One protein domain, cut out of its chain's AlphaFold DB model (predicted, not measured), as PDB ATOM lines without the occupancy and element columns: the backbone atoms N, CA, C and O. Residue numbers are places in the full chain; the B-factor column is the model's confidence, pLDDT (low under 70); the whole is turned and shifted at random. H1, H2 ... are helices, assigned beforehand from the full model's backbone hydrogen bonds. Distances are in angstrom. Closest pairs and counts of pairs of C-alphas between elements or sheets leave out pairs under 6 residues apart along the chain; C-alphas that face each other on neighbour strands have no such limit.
ATOM      1  N   ASP A 179      10.478 -30.027 -33.057       96.75
ATOM      2  CA  ASP A 179      10.327 -31.430 -32.680       96.75
ATOM      3  C   ASP A 179      11.335 -32.330 -33.395       96.75
ATOM      4  O   ASP A 179      11.919 -33.199 -32.746       96.75
ATOM      5  N   ASN A 180      11.618 -32.091 -34.677       96.25
ATOM      6  CA  ASN A 180      12.661 -32.817 -35.406       96.25
ATOM      7  C   ASN A 180      14.039 -32.637 -34.747       96.25
ATOM      8  O   ASN A 180      14.679 -33.626 -34.378       96.25
ATOM      9  N   LEU A 181      14.455 -31.390 -34.496       97.81
ATOM     10  CA  LEU A 181      15.726 -31.085 -33.826       97.81
ATOM     11  C   LEU A 181      15.784 -31.664 -32.407       97.81
ATOM     12  O   LEU A 181      16.792 -32.241 -31.994       97.81
ATOM     13  N   ARG A 182      14.688 -31.549 -31.652       96.88
ATOM     14  CA  ARG A 182      14.569 -32.087 -30.293       96.88
ATOM     15  C   ARG A 182      14.714 -33.603 -30.288       96.88
ATOM     16  O   ARG A 182      15.427 -34.126 -29.437       96.88
ATOM     17  N   ASN A 183      14.071 -34.303 -31.220       96.56
ATOM     18  CA  ASN A 183      14.146 -35.758 -31.322       96.56
ATOM     19  C   ASN A 183      15.578 -36.221 -31.610       96.56
ATOM     20  O   ASN A 183      16.050 -37.141 -30.948       96.56
ATOM     21  N   ILE A 184      16.299 -35.543 -32.511       96.19
ATOM     22  CA  ILE A 184      17.717 -35.825 -32.785       96.19
ATOM     23  C   ILE A 184      18.551 -35.704 -31.499       96.19
ATOM     24  O   ILE A 184      19.316 -36.608 -31.165       96.19
ATOM     25  N   LEU A 185      18.367 -34.621 -30.739       96.12
ATOM     26  CA  LEU A 185      19.090 -34.384 -29.484       96.12
ATOM     27  C   LEU A 185      18.710 -35.378 -28.375       96.12
ATOM     28  O   LEU A 185      19.575 -35.818 -27.621       96.12
ATOM     29  N   ILE A 186      17.434 -35.758 -28.276       95.06
ATOM     30  CA  ILE A 186      16.960 -36.780 -27.333       95.06
ATOM     31  C   ILE A 186      17.585 -38.139 -27.655       95.06
ATOM     32  O   ILE A 186      18.016 -38.838 -26.739       95.06
ATOM     33  N   GLU A 187      17.659 -38.524 -28.929       94.88
ATOM     34  CA  GLU A 187      18.292 -39.783 -29.324       94.88
ATOM     35  C   GLU A 187      19.799 -39.775 -29.039       94.88
ATOM     36  O   GLU A 187      20.310 -40.753 -28.492       94.88
ATOM     37  N   GLN A 188      20.495 -38.659 -29.281       92.88
ATOM     38  CA  GLN A 188      21.894 -38.491 -28.855       92.88
ATOM     39  C   GLN A 188      22.041 -38.645 -27.336       92.88
ATOM     40  O   GLN A 188      22.925 -39.359 -26.862       92.88
ATOM     41  N   LEU A 189      21.137 -38.040 -26.559       92.56
ATOM     42  CA  LEU A 189      21.160 -38.126 -25.101       92.56
ATOM     43  C   LEU A 189      20.953 -39.560 -24.599       92.56
ATOM     44  O   LEU A 189      21.661 -39.992 -23.695       92.56
ATOM     45  N   LYS A 190      20.016 -40.309 -25.195       90.62
ATOM     46  CA  LYS A 190      19.750 -41.718 -24.854       90.62
ATOM     47  C   LYS A 190      20.922 -42.638 -25.185       90.62
ATOM     48  O   LYS A 190      21.132 -43.628 -24.492       90.62
ATOM     49  N   GLN A 191      21.647 -42.342 -26.262       90.44
ATOM     50  CA  GLN A 191      22.811 -43.120 -26.690       90.44
ATOM     51  C   GLN A 191      24.060 -42.805 -25.852       90.44
ATOM     52  O   GLN A 191      24.979 -43.625 -25.788       90.44
ATOM     53  N   HIS A 192      24.095 -41.654 -25.176       88.62
ATOM     54  CA  HIS A 192      25.201 -41.275 -24.308       88.62
ATOM     55  C   HIS A 192      25.256 -42.148 -23.045       88.62
ATOM     56  O   HIS A 192      24.291 -42.256 -22.291       88.62
ATOM     57  N   THR A 193      26.425 -42.733 -22.772       85.50
ATOM     58  CA  THR A 193      26.676 -43.488 -21.535       85.50
ATOM     59  C   THR A 193      27.485 -42.621 -20.566       85.50
ATOM     60  O   THR A 193      28.693 -42.465 -20.770       85.50
ATOM     61  N   PRO A 194      26.868 -42.047 -19.516       83.12
ATOM     62  CA  PRO A 194      27.577 -41.174 -18.590       83.12
ATOM     63  C   PRO A 194      28.582 -41.962 -17.741       83.12
ATOM     64  O   PRO A 194      28.318 -43.075 -17.291       83.12
ATOM     65  N   HIS A 195      29.739 -41.357 -17.464       81.44
ATOM     66  CA  HIS A 195      30.743 -41.941 -16.563       81.44
ATOM     67  C   HIS A 195      30.306 -41.950 -15.087       81.44
ATOM     68  O   HIS A 195      30.837 -42.722 -14.291       81.44
ATOM     69  N   SER A 196      29.371 -41.073 -14.719       84.19
ATOM     70  CA  SER A 196      28.816 -40.917 -13.377       84.19
ATOM     71  C   SER A 196      27.374 -40.441 -13.496       84.19
ATOM     72  O   SER A 196      27.086 -39.583 -14.327       84.19
ATOM     73  N   LEU A 197      26.484 -40.959 -12.651       82.31
ATOM     74  CA  LEU A 197      25.087 -40.518 -12.598       82.31
ATOM     75  C   LEU A 197      24.905 -39.228 -11.780       82.31
ATOM     76  O   LEU A 197      23.861 -38.588 -11.864       82.31
ATOM     77  N   ASP A 198      25.930 -38.805 -11.041       82.56
ATOM     78  CA  ASP A 198      25.868 -37.633 -10.163       82.56
ATOM     79  C   ASP A 198      26.449 -36.364 -10.805       82.56
ATOM     80  O   ASP A 198      26.309 -35.270 -10.262       82.56
ATOM     81  N   THR A 199      27.125 -36.487 -11.953       85.12
ATOM     82  CA  THR A 199      27.810 -35.367 -12.616       85.12
ATOM     83  C   THR A 199      27.616 -35.411 -14.124       85.12
ATOM     84  O   THR A 199      27.984 -36.395 -14.760       85.12
ATOM     85  N   LEU A 200      27.117 -34.311 -14.690       85.81
ATOM     86  CA  LEU A 200      26.929 -34.157 -16.131       85.81
ATOM     87  C   LEU A 200      28.266 -34.154 -16.880       85.81
ATOM     88  O   LEU A 200      29.186 -33.412 -16.523       85.81
ATOM     89  N   SER A 201      28.352 -34.943 -17.950       88.94
ATOM     90  CA  SER A 201      29.458 -34.874 -18.905       88.94
ATOM     91  C   SER A 201      29.391 -33.586 -19.744       88.94
ATOM     92  O   SER A 201      28.354 -32.928 -19.826       88.94
ATOM     93  N   MET A 202      30.500 -33.211 -20.394       90.25
ATOM     94  CA  MET A 202      30.520 -32.054 -21.306       90.25
ATOM     95  C   MET A 202      29.548 -32.239 -22.483       90.25
ATOM     96  O   MET A 202      28.907 -31.289 -22.925       90.25
ATOM     97  N   GLU A 203      29.415 -33.473 -22.968       90.62
ATOM     98  CA  GLU A 203      28.480 -33.817 -24.036       90.62
ATOM     99  C   GLU A 203      27.027 -33.649 -23.574       90.62
ATOM    100  O   GLU A 203      26.241 -32.990 -24.252       90.62
ATOM    101  N   GLN A 204      26.691 -34.133 -22.372       91.31
ATOM    102  CA  GLN A 204      25.371 -33.922 -21.771       91.31
ATOM    103  C   GLN A 204      25.072 -32.438 -21.557       91.31
ATOM    104  O   GLN A 204      23.956 -32.002 -21.830       91.31
ATOM    105  N   TRP A 205      26.052 -31.642 -21.125       92.12
ATOM    106  CA  TRP A 205      25.912 -30.186 -21.041       92.12
ATOM    107  C   TRP A 205      25.607 -29.548 -22.395       92.12
ATOM    108  O   TRP A 205      24.709 -28.716 -22.492       92.12
ATOM    109  N   ASN A 206      26.310 -29.949 -23.454       94.00
ATOM    110  CA  ASN A 206      26.066 -29.418 -24.793       94.00
ATOM    111  C   ASN A 206      24.653 -29.768 -25.291       94.00
ATOM    112  O   ASN A 206      23.917 -28.893 -25.742       94.00
ATOM    113  N   ILE A 207      24.249 -31.033 -25.149       94.94
ATOM    114  CA  ILE A 207      22.920 -31.503 -25.560       94.94
ATOM    115  C   ILE A 207      21.819 -30.798 -24.757       94.94
ATOM    116  O   ILE A 207      20.857 -30.296 -25.336       94.94
ATOM    117  N   THR A 208      21.962 -30.703 -23.432       93.31
ATOM    118  CA  THR A 208      20.967 -30.045 -22.569       93.31
ATOM    119  C   THR A 208      20.874 -28.539 -22.812       93.31
ATOM    120  O   THR A 208      19.768 -28.008 -22.787       93.31
ATOM    121  N   ASN A 209      21.976 -27.858 -23.144       95.62
ATOM    122  CA  ASN A 209      21.945 -26.455 -23.567       95.62
ATOM    123  C   ASN A 209      21.164 -26.273 -24.877       95.62
ATOM    124  O   ASN A 209      20.300 -25.406 -24.951       95.62
ATOM    125  N   LYS A 210      21.399 -27.121 -25.889       97.25
ATOM    126  CA  LYS A 210      20.631 -27.085 -27.146       97.25
ATOM    127  C   LYS A 210      19.142 -27.374 -26.912       97.25
ATOM    128  O   LYS A 210      18.279 -26.677 -27.439       97.25
ATOM    129  N   LEU A 211      18.824 -28.359 -26.071       96.94
ATOM    130  CA  LEU A 211      17.444 -28.661 -25.676       96.94
ATOM    131  C   LEU A 211      16.785 -27.495 -24.932       96.94
ATOM    132  O   LEU A 211      15.603 -27.232 -25.145       96.94
ATOM    133  N   HIS A 212      17.539 -26.778 -24.096       96.12
ATOM    134  CA  HIS A 212      17.060 -25.570 -23.437       96.12
ATOM    135  C   HIS A 212      16.727 -24.472 -24.453       96.12
ATOM    136  O   HIS A 212      15.626 -23.932 -24.384       96.12
ATOM    137  N   THR A 213      17.591 -24.222 -25.444       98.12
ATOM    138  CA  THR A 213      17.302 -23.290 -26.549       98.12
ATOM    139  C   THR A 213      16.007 -23.663 -27.275       98.12
ATOM    140  O   THR A 213      15.150 -22.809 -27.492       98.12
ATOM    141  N   LEU A 214      15.802 -24.945 -27.599       98.25
ATOM    142  CA  LEU A 214      14.552 -25.400 -28.224       98.25
ATOM    143  C   LEU A 214      13.335 -25.217 -27.309       98.25
ATOM    144  O   LEU A 214      12.249 -24.894 -27.788       98.25
ATOM    145  N   ALA A 215      13.488 -25.415 -25.997       97.12
ATOM    146  CA  ALA A 215      12.425 -25.159 -25.031       97.12
ATOM    147  C   ALA A 215      12.078 -23.664 -24.946       97.12
ATOM    148  O   ALA A 215      10.899 -23.328 -24.826       97.12
ATOM    149  N   GLU A 216      13.063 -22.769 -25.048       97.31
ATOM    150  CA  GLU A 216      12.835 -21.323 -25.126       97.31
ATOM    151  C   GLU A 216      12.123 -20.934 -26.422       97.31
ATOM    152  O   GLU A 216      11.130 -20.214 -26.355       97.31
ATOM    153  N   ILE A 217      12.548 -21.470 -27.571       98.44
ATOM    154  CA  ILE A 217      11.873 -21.267 -28.864       98.44
ATOM    155  C   ILE A 217      10.414 -21.737 -28.787       98.44
ATOM    156  O   ILE A 217       9.522 -20.990 -29.179       98.44
ATOM    157  N   THR A 218      10.138 -22.923 -28.224       97.94
ATOM    158  CA  THR A 218       8.759 -23.409 -28.017       97.94
ATOM    159  C   THR A 218       7.953 -22.504 -27.084       97.94
ATOM    160  O   THR A 218       6.779 -22.239 -27.333       97.94
ATOM    161  N   ALA A 219       8.553 -22.014 -25.998       96.44
ATOM    162  CA  ALA A 219       7.861 -21.102 -25.096       96.44
ATOM    163  C   ALA A 219       7.516 -19.786 -25.809       96.44
ATOM    164  O   ALA A 219       6.368 -19.345 -25.764       96.44
ATOM    165  N   GLN A 220       8.499 -19.188 -26.489       97.62
ATOM    166  CA  GLN A 220       8.348 -17.945 -27.238       97.62
ATOM    167  C   GLN A 220       7.311 -18.078 -28.348       97.62
ATOM    168  O   GLN A 220       6.415 -17.237 -28.429       97.62
ATOM    169  N   SER A 221       7.358 -19.142 -29.154       97.19
ATOM    170  CA  SER A 221       6.355 -19.391 -30.194       97.19
ATOM    171  C   SER A 221       4.950 -19.516 -29.599       97.19
ATOM    172  O   SER A 221       3.999 -18.956 -30.147       97.19
ATOM    173  N   GLY A 222       4.828 -20.158 -28.433       94.62
ATOM    174  CA  GLY A 222       3.559 -20.397 -27.753       94.62
ATOM    175  C   GLY A 222       2.776 -19.126 -27.408       94.62
ATOM    176  O   GLY A 222       1.560 -19.084 -27.624       94.62
ATOM    177  N   TYR A 223       3.457 -18.090 -26.902       94.62
ATOM    178  CA  TYR A 223       2.822 -16.830 -26.483       94.62
ATOM    179  C   TYR A 223       2.929 -15.682 -27.500       94.62
ATOM    180  O   TYR A 223       2.180 -14.701 -27.386       94.62
ATOM    181  N   SER A 224       3.857 -15.755 -28.459       95.81
ATOM    182  CA  SER A 224       4.059 -14.707 -29.472       95.81
ATOM    183  C   SER A 224       3.257 -14.960 -30.746       95.81
ATOM    184  O   SER A 224       2.682 -14.008 -31.265       95.81
ATOM    185  N   ILE A 225       3.146 -16.211 -31.219       96.00
ATOM    186  CA  ILE A 225       2.451 -16.571 -32.470       96.00
ATOM    187  C   ILE A 225       0.934 -16.612 -32.241       96.00
ATOM    188  O   ILE A 225       0.276 -17.657 -32.224       96.00
ATOM    189  N   VAL A 226       0.389 -15.425 -31.996       92.62
ATOM    190  CA  VAL A 226      -1.027 -15.090 -31.855       92.62
ATOM    191  C   VAL A 226      -1.234 -13.641 -32.274       92.62
ATOM    192  O   VAL A 226      -0.328 -12.821 -32.126       92.62
ATOM    193  N   LEU A 227      -2.432 -13.313 -32.756       92.50
ATOM    194  CA  LEU A 227      -2.840 -11.939 -33.047       92.50
ATOM    195  C   LEU A 227      -4.144 -11.622 -32.310       92.50
ATOM    196  O   LEU A 227      -5.223 -11.998 -32.771       92.50
ATOM    197  N   PRO A 228      -4.061 -10.974 -31.138       90.75
ATOM    198  CA  PRO A 228      -5.237 -10.668 -30.336       90.75
ATOM    199  C   PRO A 228      -6.135  -9.618 -31.006       90.75
ATOM    200  O   PRO A 228      -5.683  -8.533 -31.354       90.75
ATOM    201  N   MET A 229      -7.444  -9.875 -31.075       91.19
ATOM    202  CA  MET A 229      -8.424  -8.949 -31.673       91.19
ATOM    203  C   MET A 229      -9.078  -8.001 -30.647       91.19
ATOM    204  O   MET A 229     -10.231  -7.585 -30.790       91.19
ATOM    205  N   HIS A 230      -8.376  -7.644 -29.569       90.06
ATOM    206  CA  HIS A 230      -8.959  -6.824 -28.503       90.06
ATOM    207  C   HIS A 230      -9.270  -5.399 -28.994       90.06
ATOM    208  O   HIS A 230      -8.386  -4.665 -29.438       90.06
ATOM    209  N   GLY A 231     -10.533  -4.979 -28.871       89.31
ATOM    210  CA  GLY A 231     -10.987  -3.643 -29.284       89.31
ATOM    211  C   GLY A 231     -11.280  -3.496 -30.783       89.31
ATOM    212  O   GLY A 231     -11.419  -2.370 -31.270       89.31
ATOM    213  N   TYR A 232     -11.369  -4.609 -31.510       92.62
ATOM    214  CA  TYR A 232     -11.826  -4.640 -32.895       92.62
ATOM    215  C   TYR A 232     -13.357  -4.576 -32.941       92.62
ATOM    216  O   TYR A 232     -14.046  -5.225 -32.155       92.62
ATOM    217  N   ASN A 233     -13.904  -3.764 -33.844       88.56
ATOM    218  CA  ASN A 233     -15.348  -3.603 -34.002       88.56
ATOM    219  C   ASN A 233     -16.017  -4.946 -34.323       88.56
ATOM    220  O   ASN A 233     -15.522  -5.706 -35.147       88.56
ATOM    221  N   SER A 234     -17.166  -5.205 -33.694       84.25
ATOM    222  CA  SER A 234     -17.950  -6.446 -33.826       84.25
ATOM    223  C   SER A 234     -17.287  -7.725 -33.303       84.25
ATOM    224  O   SER A 234     -17.963  -8.747 -33.239       84.25
ATOM    225  N   HIS A 235     -16.031  -7.670 -32.853       85.69
ATOM    226  CA  HIS A 235     -15.365  -8.796 -32.214       85.69
ATOM    227  C   HIS A 235     -15.607  -8.794 -30.697       85.69
ATOM    228  O   HIS A 235     -15.442  -7.773 -30.025       85.69
ATOM    229  N   GLN A 236     -15.976  -9.949 -30.142       79.94
ATOM    230  CA  GLN A 236     -16.092 -10.153 -28.699       79.94
ATOM    231  C   GLN A 236     -14.867 -10.915 -28.204       79.94
ATOM    232  O   GLN A 236     -14.803 -12.134 -28.328       79.94
ATOM    233  N   ALA A 237     -13.900 -10.188 -27.642       69.06
ATOM    234  CA  ALA A 237     -12.746 -10.819 -27.019       69.06
ATOM    235  C   ALA A 237     -13.189 -11.632 -25.793       69.06
ATOM    236  O   ALA A 237     -14.062 -11.191 -25.037       69.06
ATOM    237  N   ALA A 238     -12.571 -12.795 -25.583       64.19
ATOM    238  CA  ALA A 238     -12.767 -13.568 -24.364       64.19
ATOM    239  C   ALA A 238     -12.460 -12.698 -23.131       64.19
ATOM    240  O   ALA A 238     -11.478 -11.952 -23.110       64.19
ATOM    241  N   GLU A 239     -13.297 -12.782 -22.091       59.34
ATOM    242  CA  GLU A 239     -12.992 -12.131 -20.817       59.34
ATOM    243  C   GLU A 239     -11.626 -12.628 -20.310       59.34
ATOM    244  O   GLU A 239     -11.314 -13.814 -20.415       59.34
ATOM    245  N   THR A 240     -10.803 -11.730 -19.755       57.12
ATOM    246  CA  THR A 240      -9.417 -11.974 -19.299       57.12
ATOM    247  C   THR A 240      -9.320 -12.873 -18.053       57.12
ATOM    248  O   THR A 240      -8.541 -12.613 -17.137       57.12
ATOM    249  N   VAL A 241     -10.125 -13.930 -17.987       56.28
ATOM    250  CA  VAL A 241     -10.224 -14.880 -16.873       56.28
ATOM    251  C   VAL A 241      -8.969 -15.769 -16.779       56.28
ATOM    252  O   VAL A 241      -8.667 -16.299 -15.713       56.28
ATOM    253  N   ASP A 242      -8.168 -15.862 -17.846       64.62
ATOM    254  CA  ASP A 242      -7.006 -16.761 -17.963       64.62
ATOM    255  C   ASP A 242      -5.686 -16.196 -17.370       64.62
ATOM    256  O   ASP A 242      -4.608 -16.374 -17.940       64.62
ATOM    257  N   ASN A 243      -5.732 -15.499 -16.224       75.38
ATOM    258  CA  ASN A 243      -4.546 -15.039 -15.463       75.38
ATOM    259  C   ASN A 243      -3.469 -14.289 -16.291       75.38
ATOM    260  O   ASN A 243      -2.276 -14.391 -16.002       75.38
ATOM    261  N   GLY A 244      -3.870 -13.557 -17.334       83.94
ATOM    262  CA  GLY A 244      -2.964 -12.809 -18.216       83.94
ATOM    263  C   GLY A 244      -2.415 -13.577 -19.429       83.94
ATOM    264  O   GLY A 244      -1.793 -12.951 -20.283       83.94
ATOM    265  N   LEU A 245      -2.683 -14.883 -19.578       87.38
ATOM    266  CA  LEU A 245      -2.245 -15.669 -20.748       87.38
ATOM    267  C   LEU A 245      -2.828 -15.164 -22.069       87.38
ATOM    268  O   LEU A 245      -2.160 -15.214 -23.096       87.38
ATOM    269  N   CYS A 246      -4.055 -14.654 -22.026       87.31
ATOM    270  CA  CYS A 246      -4.769 -14.127 -23.187       87.31
ATOM    271  C   CYS A 246      -4.678 -12.593 -23.282       87.31
ATOM    272  O   CYS A 246      -5.457 -11.981 -24.008       87.31
ATOM    273  N   SER A 247      -3.760 -11.949 -22.543       89.19
ATOM    274  CA  SER A 247      -3.586 -10.491 -22.608       89.19
ATOM    275  C   SER A 247      -3.277 -10.043 -24.044       89.19
ATOM    276  O   SER A 247      -2.520 -10.723 -24.739       89.19
ATOM    277  N   PRO A 248      -3.786  -8.894 -24.524       88.38
ATOM    278  CA  PRO A 248      -3.353  -8.336 -25.802       88.38
ATOM    279  C   PRO A 248      -1.865  -7.952 -25.808       88.38
ATOM    280  O   PRO A 248      -1.249  -7.923 -26.871       88.38
ATOM    281  N   ARG A 249      -1.272  -7.700 -24.636       91.06
ATOM    282  CA  ARG A 249       0.123  -7.277 -24.489       91.06
ATOM    283  C   ARG A 249       1.049  -8.477 -24.363       91.06
ATOM    284  O   ARG A 249       0.923  -9.278 -23.437       91.06
ATOM    285  N   ILE A 250       2.020  -8.568 -25.270       93.06
ATOM    286  CA  ILE A 250       2.965  -9.690 -25.310       93.06
ATOM    287  C   ILE A 250       3.787  -9.830 -24.022       93.06
ATOM    288  O   ILE A 250       4.004 -10.950 -23.580       93.06
ATOM    289  N   GLU A 251       4.176  -8.730 -23.375       93.62
ATOM    290  CA  GLU A 251       4.949  -8.753 -22.121       93.62
ATOM    291  C   GLU A 251       4.166  -9.390 -20.960       93.62
ATOM    292  O   GLU A 251       4.700 -10.190 -20.184       93.62
ATOM    293  N   GLU A 252       2.872  -9.070 -20.866       93.50
ATOM    294  CA  GLU A 252       1.963  -9.644 -19.873       93.50
ATOM    295  C   GLU A 252       1.737 -11.136 -20.153       93.50
ATOM    296  O   GLU A 252       1.851 -11.950 -19.231       93.50
ATOM    297  N   ARG A 253       1.516 -11.510 -21.426       92.69
ATOM    298  CA  ARG A 253       1.400 -12.920 -21.835       92.69
ATOM    299  C   ARG A 253       2.666 -13.708 -21.538       92.69
ATOM    300  O   ARG A 253       2.576 -14.786 -20.961       92.69
ATOM    301  N   ALA A 254       3.835 -13.182 -21.900       95.00
ATOM    302  CA  ALA A 254       5.123 -13.828 -21.682       95.00
ATOM    303  C   ALA A 254       5.360 -14.085 -20.186       95.00
ATOM    304  O   ALA A 254       5.699 -15.201 -19.789       95.00
ATOM    305  N   THR A 255       5.089 -13.082 -19.344       95.44
ATOM    306  CA  THR A 255       5.202 -13.200 -17.884       95.44
ATOM    307  C   THR A 255       4.253 -14.265 -17.333       95.44
ATOM    308  O   THR A 255       4.680 -15.145 -16.578       95.44
ATOM    309  N   ALA A 256       2.977 -14.223 -17.729       94.50
ATOM    310  CA  ALA A 256       1.980 -15.203 -17.309       94.50
ATOM    311  C   ALA A 256       2.362 -16.624 -17.757       94.50
ATOM    312  O   ALA A 256       2.334 -17.551 -16.946       94.50
ATOM    313  N   TYR A 257       2.794 -16.782 -19.010       95.31
ATOM    314  CA  TYR A 257       3.227 -18.051 -19.587       95.31
ATOM    315  C   TYR A 257       4.417 -18.636 -18.822       95.31
ATOM    316  O   TYR A 257       4.361 -19.780 -18.375       95.31
ATOM    317  N   SER A 258       5.478 -17.850 -18.599       94.56
ATOM    318  CA  SER A 258       6.670 -18.312 -17.876       94.56
ATOM    319  C   SER A 258       6.362 -18.740 -16.439       94.56
ATOM    320  O   SER A 258       6.896 -19.746 -15.965       94.56
ATOM    321  N   ILE A 259       5.501 -17.999 -15.729       94.75
ATOM    322  CA  ILE A 259       5.087 -18.350 -14.364       94.75
ATOM    323  C   ILE A 259       4.297 -19.658 -14.369       94.75
ATOM    324  O   ILE A 259       4.607 -20.556 -13.582       94.75
ATOM    325  N   GLN A 260       3.303 -19.781 -15.251       94.44
ATOM    326  CA  GLN A 260       2.442 -20.959 -15.296       94.44
ATOM    327  C   GLN A 260       3.204 -22.209 -15.721       94.44
ATOM    328  O   GLN A 260       3.108 -23.213 -15.018       94.44
ATOM    329  N   LEU A 261       4.047 -22.126 -16.756       95.12
ATOM    330  CA  LEU A 261       4.883 -23.243 -17.201       95.12
ATOM    331  C   LEU A 261       5.779 -23.740 -16.066       95.12
ATOM    332  O   LEU A 261       5.841 -24.929 -15.766       95.12
ATOM    333  N   LYS A 262       6.443 -22.818 -15.361       94.25
ATOM    334  CA  LYS A 262       7.307 -23.168 -14.231       94.25
ATOM    335  C   LYS A 262       6.540 -23.876 -13.113       94.25
ATOM    336  O   LYS A 262       7.080 -24.802 -12.509       94.25
ATOM    337  N   ILE A 263       5.329 -23.420 -12.793       94.19
ATOM    338  CA  ILE A 263       4.497 -24.029 -11.749       94.19
ATOM    339  C   ILE A 263       4.036 -25.419 -12.191       94.19
ATOM    340  O   ILE A 263       4.248 -26.381 -11.451       94.19
ATOM    341  N   SER A 264       3.455 -25.534 -13.384       93.62
ATOM    342  CA  SER A 264       2.821 -26.765 -13.847       93.62
ATOM    343  C   SER A 264       3.843 -27.868 -14.130       93.62
ATOM    344  O   SER A 264       3.687 -28.988 -13.636       93.62
ATOM    345  N   THR A 265       4.977 -27.541 -14.763       93.69
ATOM    346  CA  THR A 265       6.089 -28.483 -14.953       93.69
ATOM    347  C   THR A 265       6.609 -28.992 -13.607       93.69
ATOM    348  O   THR A 265       6.744 -30.198 -13.416       93.69
ATOM    349  N   ARG A 266       6.838 -28.116 -12.616       92.94
ATOM    350  CA  ARG A 266       7.314 -28.541 -11.282       92.94
ATOM    351  C   ARG A 266       6.306 -29.416 -10.544       92.94
ATOM    352  O   ARG A 266       6.708 -30.374  -9.887       92.94
ATOM    353  N   GLN A 267       5.017 -29.097 -10.638       93.19
ATOM    354  CA  GLN A 267       3.955 -29.903 -10.035       93.19
ATOM    355  C   GLN A 267       3.898 -31.301 -10.652       93.19
ATOM    356  O   GLN A 267       3.789 -32.286  -9.917       93.19
ATOM    357  N   ARG A 268       4.025 -31.409 -11.978       91.81
ATOM    358  CA  ARG A 268       4.040 -32.700 -12.674       91.81
ATOM    359  C   ARG A 268       5.290 -33.512 -12.390       91.81
ATOM    360  O   ARG A 268       5.161 -34.696 -12.100       91.81
ATOM    361  N   LEU A 269       6.461 -32.879 -12.379       89.06
ATOM    362  CA  LEU A 269       7.717 -33.525 -11.991       89.06
ATOM    363  C   LEU A 269       7.630 -34.109 -10.578       89.06
ATOM    364  O   LEU A 269       7.887 -35.295 -10.386       89.06
ATOM    365  N   LEU A 270       7.179 -33.308  -9.605       88.75
ATOM    366  CA  LEU A 270       6.993 -33.763  -8.227       88.75
ATOM    367  C   LEU A 270       5.989 -34.920  -8.143       88.75
ATOM    368  O   LEU A 270       6.234 -35.901  -7.444       88.75
ATOM    369  N   SER A 271       4.874 -34.822  -8.868       87.69
ATOM    370  CA  SER A 271       3.852 -35.872  -8.903       87.69
ATOM    371  C   SER A 271       4.391 -37.173  -9.503       87.69
ATOM    372  O   SER A 271       4.108 -38.243  -8.966       87.69
ATOM    373  N   SER A 272       5.203 -37.092 -10.566       84.69
ATOM    374  CA  SER A 272       5.868 -38.259 -11.158       84.69
ATOM    375  C   SER A 272       6.857 -38.887 -10.175       84.69
ATOM    376  O   SER A 272       6.790 -40.086  -9.905       84.69
ATOM    377  N   THR A 273       7.691 -38.069  -9.520       82.38
ATOM    378  CA  THR A 273       8.639 -38.543  -8.498       82.38
ATOM    379  C   THR A 273       7.924 -39.254  -7.347       82.38
ATOM    380  O   THR A 273       8.320 -40.355  -6.970       82.38
ATOM    381  N   ILE A 274       6.842 -38.678  -6.809       84.31
ATOM    382  CA  ILE A 274       6.057 -39.300  -5.729       84.31
ATOM    383  C   ILE A 274       5.454 -40.630  -6.193       84.31
ATOM    384  O   ILE A 274       5.539 -41.622  -5.472       84.31
ATOM    385  N   LYS A 275       4.881 -40.682  -7.401       82.75
ATOM    386  CA  LYS A 275       4.299 -41.908  -7.963       82.75
ATOM    387  C   LYS A 275       5.344 -43.016  -8.126       82.75
ATOM    388  O   LYS A 275       5.057 -44.164  -7.799       82.75
ATOM    389  N   ASN A 276       6.552 -42.675  -8.572       76.88
ATOM    390  CA  ASN A 276       7.650 -43.628  -8.726       76.88
ATOM    391  C   ASN A 276       8.141 -44.153  -7.367       76.88
ATOM    392  O   ASN A 276       8.346 -45.355  -7.224       76.88
ATOM    393  N   LEU A 277       8.224 -43.290  -6.345       77.75
ATOM    394  CA  LEU A 277       8.555 -43.695  -4.971       77.75
ATOM    395  C   LEU A 277       7.497 -44.618  -4.346       77.75
ATOM    396  O   LEU A 277       7.838 -45.497  -3.560       77.75
ATOM    397  N   MET A 278       6.217 -44.429  -4.682       78.25
ATOM    398  CA  MET A 278       5.110 -45.239  -4.155       78.25
ATOM    399  C   MET A 278       4.974 -46.620  -4.814       78.25
ATOM    400  O   MET A 278       4.309 -47.483  -4.250       78.25
ATOM    401  N   ASN A 279       5.571 -46.843  -5.989       73.19
ATOM    402  CA  ASN A 279       5.359 -48.056  -6.788       73.19
ATOM    403  C   ASN A 279       6.318 -49.232  -6.474       73.19
ATOM    404  O   ASN A 279       6.285 -50.216  -7.205       73.19
ATOM    405  N   GLU A 280       7.130 -49.172  -5.408       53.69
ATOM    406  CA  GLU A 280       7.925 -50.285  -4.817       53.69
ATOM    407  C   GLU A 280       8.755 -51.197  -5.762       53.69
ATOM    408  O   GLU A 280       9.285 -52.216  -5.322       53.69
ATOM    409  N   SER A 281       8.966 -50.863  -7.038       51.22
ATOM    410  CA  SER A 281      10.058 -51.460  -7.820       51.22
ATOM    411  C   SER A 281      11.353 -50.737  -7.471       51.22
ATOM    412  O   SER A 281      11.288 -49.530  -7.270       51.22
ATOM    413  N   GLU A 282      12.489 -51.439  -7.428       48.81
ATOM    414  CA  GLU A 282      13.866 -50.965  -7.166       48.81
ATOM    415  C   GLU A 282      14.292 -49.714  -7.978       48.81
ATOM    416  O   GLU A 282      15.211 -49.746  -8.793       48.81
ATOM    417  N   SER A 283      13.640 -48.574  -7.776       50.19
ATOM    418  CA  SER A 283      14.004 -47.306  -8.379       50.19
ATOM    419  C   SER A 283      15.119 -46.744  -7.515       50.19
ATOM    420  O   SER A 283      14.886 -46.046  -6.527       50.19
ATOM    421  N   MET A 284      16.360 -47.100  -7.863       54.00
ATOM    422  CA  MET A 284      17.496 -46.239  -7.545       54.00
ATOM    423  C   MET A 284      17.072 -44.818  -7.915       54.00
ATOM    424  O   MET A 284      16.582 -44.608  -9.026       54.00
ATOM    425  N   MET A 285      17.207 -43.867  -6.985       56.94
ATOM    426  CA  MET A 285      17.056 -42.455  -7.320       56.94
ATOM    427  C   MET A 285      17.931 -42.192  -8.542       56.94
ATOM    428  O   MET A 285      19.154 -42.293  -8.462       56.94
ATOM    429  N   SER A 286      17.274 -41.948  -9.670       66.81
ATOM    430  CA  SER A 286      17.925 -41.606 -10.917       66.81
ATOM    431  C   SER A 286      18.801 -40.381 -10.652       66.81
ATOM    432  O   SER A 286      18.323 -39.363 -10.136       66.81
ATOM    433  N   GLY A 287      20.108 -40.532 -10.862       74.50
ATOM    434  CA  GLY A 287      21.051 -39.444 -10.646       74.50
ATOM    435  C   GLY A 287      20.777 -38.305 -11.627       74.50
ATOM    436  O   GLY A 287      20.190 -38.509 -12.687       74.50
ATOM    437  N   ILE A 288      21.218 -37.088 -11.299       80.00
ATOM    438  CA  ILE A 288      20.969 -35.905 -12.144       80.00
ATOM    439  C   ILE A 288      21.525 -36.041 -13.570       80.00
ATOM    440  O   ILE A 288      21.124 -35.280 -14.446       80.00
ATOM    441  N   ALA A 289      22.458 -36.972 -13.789       82.88
ATOM    442  CA  ALA A 289      23.078 -37.261 -15.073       82.88
ATOM    443  C   ALA A 289      22.483 -38.491 -15.788       82.88
ATOM    444  O   ALA A 289      23.027 -38.903 -16.810       82.88
ATOM    445  N   ASP A 290      21.397 -39.087 -15.287       85.81
ATOM    446  CA  ASP A 290      20.708 -40.197 -15.953       85.81
ATOM    447  C   ASP A 290      19.911 -39.706 -17.184       85.81
ATOM    448  O   ASP A 290      18.960 -38.926 -17.034       85.81
ATOM    449  N   PRO A 291      20.243 -40.184 -18.400       86.44
ATOM    450  CA  PRO A 291      19.517 -39.835 -19.616       86.44
ATOM    451  C   PRO A 291      18.013 -40.122 -19.553       86.44
ATOM    452  O   PRO A 291      17.232 -39.368 -20.133       86.44
ATOM    453  N   ILE A 292      17.578 -41.175 -18.849       86.25
ATOM    454  CA  ILE A 292      16.157 -41.551 -18.788       86.25
ATOM    455  C   ILE A 292      15.355 -40.471 -18.058       86.25
ATOM    456  O   ILE A 292      14.352 -39.990 -18.591       86.25
ATOM    457  N   SER A 293      15.819 -40.035 -16.881       86.25
ATOM    458  CA  SER A 293      15.153 -38.962 -16.133       86.25
ATOM    459  C   SER A 293      15.201 -37.626 -16.872       86.25
ATOM    460  O   SER A 293      14.216 -36.890 -16.862       86.25
ATOM    461  N   MET A 294      16.295 -37.313 -17.575       89.69
ATOM    462  CA  MET A 294      16.346 -36.102 -18.399       89.69
ATOM    463  C   MET A 294      15.281 -36.103 -19.492       89.69
ATOM    464  O   MET A 294      14.574 -35.109 -19.651       89.69
ATOM    465  N   VAL A 295      15.145 -37.212 -20.226       91.44
ATOM    466  CA  VAL A 295      14.140 -37.351 -21.287       91.44
ATOM    467  C   VAL A 295      12.725 -37.250 -20.721       91.44
ATOM    468  O   VAL A 295      11.885 -36.572 -21.311       91.44
ATOM    469  N   GLU A 296      12.461 -37.850 -19.558       89.75
ATOM    470  CA  GLU A 296      11.177 -37.690 -18.865       89.75
ATOM    471  C   GLU A 296      10.888 -36.215 -18.544       89.75
ATOM    472  O   GLU A 296       9.802 -35.716 -18.848       89.75
ATOM    473  N   ASN A 297      11.872 -35.487 -18.008       91.12
ATOM    474  CA  ASN A 297      11.717 -34.072 -17.671       91.12
ATOM    475  C   ASN A 297      11.429 -33.208 -18.910       91.12
ATOM    476  O   ASN A 297      10.586 -32.311 -18.851       91.12
ATOM    477  N   ILE A 298      12.104 -33.493 -20.029       93.50
ATOM    478  CA  ILE A 298      11.901 -32.807 -21.312       93.50
ATOM    479  C   ILE A 298      10.484 -33.054 -21.836       93.50
ATOM    480  O   ILE A 298       9.809 -32.108 -22.241       93.50
ATOM    481  N   ASN A 299      10.006 -34.299 -21.787       93.81
ATOM    482  CA  ASN A 299       8.660 -34.644 -22.245       93.81
ATOM    483  C   ASN A 299       7.579 -33.978 -21.387       93.81
ATOM    484  O   ASN A 299       6.637 -33.408 -21.931       93.81
ATOM    485  N   ILE A 300       7.750 -33.959 -20.059       94.25
ATOM    486  CA  ILE A 300       6.832 -33.245 -19.161       94.25
ATOM    487  C   ILE A 300       6.795 -31.754 -19.510       94.25
ATOM    488  O   ILE A 300       5.715 -31.176 -19.582       94.25
ATOM    489  N   GLN A 301       7.947 -31.120 -19.747       94.88
ATOM    490  CA  GLN A 301       7.979 -29.712 -20.147       94.88
ATOM    491  C   GLN A 301       7.268 -29.484 -21.488       94.88
ATOM    492  O   GLN A 301       6.463 -28.560 -21.582       94.88
ATOM    493  N   LYS A 302       7.525 -30.328 -22.496       94.81
ATOM    494  CA  LYS A 302       6.885 -30.251 -23.820       94.81
ATOM    495  C   LYS A 302       5.360 -30.313 -23.714       94.81
ATOM    496  O   LYS A 302       4.674 -29.463 -24.274       94.81
ATOM    497  N   GLU A 303       4.836 -31.287 -22.977       95.12
ATOM    498  CA  GLU A 303       3.392 -31.450 -22.792       95.12
ATOM    499  C   GLU A 303       2.765 -30.234 -22.094       95.12
ATOM    500  O   GLU A 303       1.693 -29.774 -22.478       95.12
ATOM    501  N   GLU A 304       3.446 -29.653 -21.103       95.06
ATOM    502  CA  GLU A 304       2.960 -28.438 -20.440       95.06
ATOM    503  C   GLU A 304       2.981 -27.208 -21.349       95.06
ATOM    504  O   GLU A 304       2.078 -26.371 -21.285       95.06
ATOM    505  N   GLN A 305       3.975 -27.097 -22.232       95.06
ATOM    506  CA  GLN A 305       4.011 -26.036 -23.237       95.06
ATOM    507  C   GLN A 305       2.830 -26.137 -24.208       95.06
ATOM    508  O   GLN A 305       2.241 -25.109 -24.550       95.06
ATOM    509  N   GLU A 306       2.446 -27.355 -24.599       93.38
ATOM    510  CA  GLU A 306       1.285 -27.621 -25.455       93.38
ATOM    511  C   GLU A 306      -0.038 -27.261 -24.760       93.38
ATOM    512  O   GLU A 306      -0.884 -26.578 -25.342       93.38
ATOM    513  N   VAL A 307      -0.204 -27.628 -23.484       92.50
ATOM    514  CA  VAL A 307      -1.387 -27.256 -22.682       92.50
ATOM    515  C   VAL A 307      -1.554 -25.735 -22.608       92.50
ATOM    516  O   VAL A 307      -2.654 -25.207 -22.811       92.50
ATOM    517  N   LEU A 308      -0.465 -25.008 -22.348       92.75
ATOM    518  CA  LEU A 308      -0.499 -23.546 -22.298       92.75
ATOM    519  C   LEU A 308      -0.769 -22.937 -23.671       92.75
ATOM    520  O   LEU A 308      -1.568 -22.006 -23.772       92.75
ATOM    521  N   ARG A 309      -0.170 -23.477 -24.738       91.75
ATOM    522  CA  ARG A 309      -0.445 -23.034 -26.110       91.75
ATOM    523  C   ARG A 309      -1.929 -23.152 -26.442       91.75
ATOM    524  O   ARG A 309      -2.521 -22.171 -26.884       91.75
ATOM    525  N   ASN A 310      -2.539 -24.300 -26.163       89.12
ATOM    526  CA  ASN A 310      -3.965 -24.529 -26.400       89.12
ATOM    527  C   ASN A 310      -4.858 -23.582 -25.585       89.12
ATOM    528  O   ASN A 310      -5.970 -23.269 -25.999       89.12
ATOM    529  N   THR A 311      -4.363 -23.088 -24.447       88.56
ATOM    530  CA  THR A 311      -5.066 -22.077 -23.651       88.56
ATOM    531  C   THR A 311      -5.009 -20.692 -24.296       88.56
ATOM    532  O   THR A 311      -6.004 -19.975 -24.263       88.56
ATOM    533  N   ILE A 312      -3.876 -20.316 -24.894       88.56
ATOM    534  CA  ILE A 312      -3.699 -19.010 -25.551       88.56
ATOM    535  C   ILE A 312      -4.387 -18.985 -26.924       88.56
ATOM    536  O   ILE A 312      -5.007 -17.991 -27.286       88.56
ATOM    537  N   ALA A 313      -4.300 -20.072 -27.692       83.31
ATOM    538  CA  ALA A 313      -4.779 -20.151 -29.075       83.31
ATOM    539  C   ALA A 313      -6.209 -20.717 -29.208       83.31
ATOM    540  O   ALA A 313      -6.545 -21.302 -30.237       83.31
ATOM    541  N   LYS A 314      -7.060 -20.558 -28.182       74.88
ATOM    542  CA  LYS A 314      -8.429 -21.117 -28.147       74.88
ATOM    543  C   LYS A 314      -9.269 -20.761 -29.380       74.88
ATOM    544  O   LYS A 314     -10.055 -21.588 -29.831       74.88
ATOM    545  N   ASP A 315      -9.062 -19.574 -29.944       64.50
ATOM    546  CA  ASP A 315      -9.821 -19.079 -31.099       64.50
ATOM    547  C   ASP A 315      -9.231 -19.517 -32.459       64.50
ATOM    548  O   ASP A 315      -9.830 -19.271 -33.506       64.50
ATOM    549  N   SER A 316      -8.076 -20.195 -32.461       62.56
ATOM    550  CA  SER A 316      -7.319 -20.571 -33.664       62.56
ATOM    551  C   SER A 316      -7.618 -21.987 -34.189       62.56
ATOM    552  O   SER A 316      -6.865 -22.511 -35.008       62.56
ATOM    553  N   THR A 317      -8.721 -22.630 -33.783       56.66
ATOM    554  CA  THR A 317      -9.053 -24.029 -34.153       56.66
ATOM    555  C   THR A 317      -9.549 -24.209 -35.597       56.66
ATOM    556  O   THR A 317     -10.313 -25.132 -35.887       56.66
ATOM    557  N   THR A 318      -9.179 -23.320 -36.519       62.31
ATOM    558  CA  THR A 318      -9.541 -23.459 -37.934       62.31
ATOM    559  C   THR A 318      -8.714 -24.588 -38.558       62.31
ATOM    560  O   THR A 318      -7.487 -24.546 -38.462       62.31
ATOM    561  N   PRO A 319      -9.341 -25.593 -39.201       66.25
ATOM    562  CA  PRO A 319      -8.606 -26.602 -39.954       66.25
ATOM    563  C   PRO A 319      -7.683 -25.931 -40.971       66.25
ATOM    564  O   PRO A 319      -8.119 -25.036 -41.699       66.25
ATOM    565  N   LEU A 320      -6.420 -26.358 -41.028       76.44
ATOM    566  CA  LEU A 320      -5.480 -25.856 -42.024       76.44
ATOM    567  C   LEU A 320      -5.978 -26.234 -43.422       76.44
ATOM    568  O   LEU A 320      -5.934 -27.392 -43.832       76.44
ATOM    569  N   ALA A 321      -6.492 -25.236 -44.130       80.00
ATOM    570  CA  ALA A 321      -6.893 -25.345 -45.521       80.00
ATOM    571  C   ALA A 321      -5.696 -25.124 -46.457       80.00
ATOM    572  O   ALA A 321      -4.593 -24.791 -46.014       80.00
ATOM    573  N   ALA A 322      -5.938 -25.282 -47.761       85.88
ATOM    574  CA  ALA A 322      -4.986 -24.886 -48.792       85.88
ATOM    575  C   ALA A 322      -4.604 -23.402 -48.667       85.88
ATOM    576  O   ALA A 322      -5.400 -22.589 -48.182       85.88
TER     577      ALA A 322
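Overview. This is residues 179 to 322 of the 556 residues of an uncharacterized protein of Verruconis gallopava (UniProt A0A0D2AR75). Three helices, H1, H2 and H4, run side by side as a loose, elongated bundle, and the longest helix, H3, slants across H4 and the last part of H2, with its own last part splayed away. The link of residues 225 to 249 loops out past one end of the bundle; residues 278 to 284 stick out at the other, and the tail of residues 317 to 322 sticks out sideways. The printed part has 144 residues with four named helices, in the order H1, H2, H3, H4, and no named strand: all helix. It is loose, with a radius of gyration of the C-alphas of 18.7 A and spans of 62 by 35 by 29 A.

Along the chain. H1 is residues 179 to 191, 18.1 A long, beginning at C-alpha 179 (10.327, -31.430, -32.680). H2 is residues 202 to 224, 32.7 A. H3 is residues 250 to 278, 41.4 A. H4 is residues 291 to 312, 31.7 A, ending at C-alpha 312 (-3.699, -19.010, -25.551).

Arrangement. H1, H2 and H4 form a bundle, helices aligned at shallow tilts. H1 and H2, a helical hairpin, touch at C-alphas 185 and 207, their closest, 6.2 A apart, at 23 degrees, opposite ways. H4 touches H1 with residues 291 to 295 alone, closest C-alphas 190 and 291 at 5.6 A. H2 and H4 run the same way at 8 degrees, closest C-alphas 222 and 309 at 5.1 A. H3 and H4, also a helical hairpin, touch at a steep tilt of 43 degrees, closest C-alphas 265 and 301 at 5.7 A. H1 and H3 are apart. In H1, H2, H3 and H4 every O i to N i+4 pair is within hydrogen-bond range.

Size, cuts and confidence. The C-alphas of His 195 and Ser 234, the two farthest apart, are 62.7 A apart. The printed part has no cut; the links H2 to H3 and H3 to H4 are long. pLDDT is under 70 at residues 237 to 242, 280 to 286 and 315 to 319.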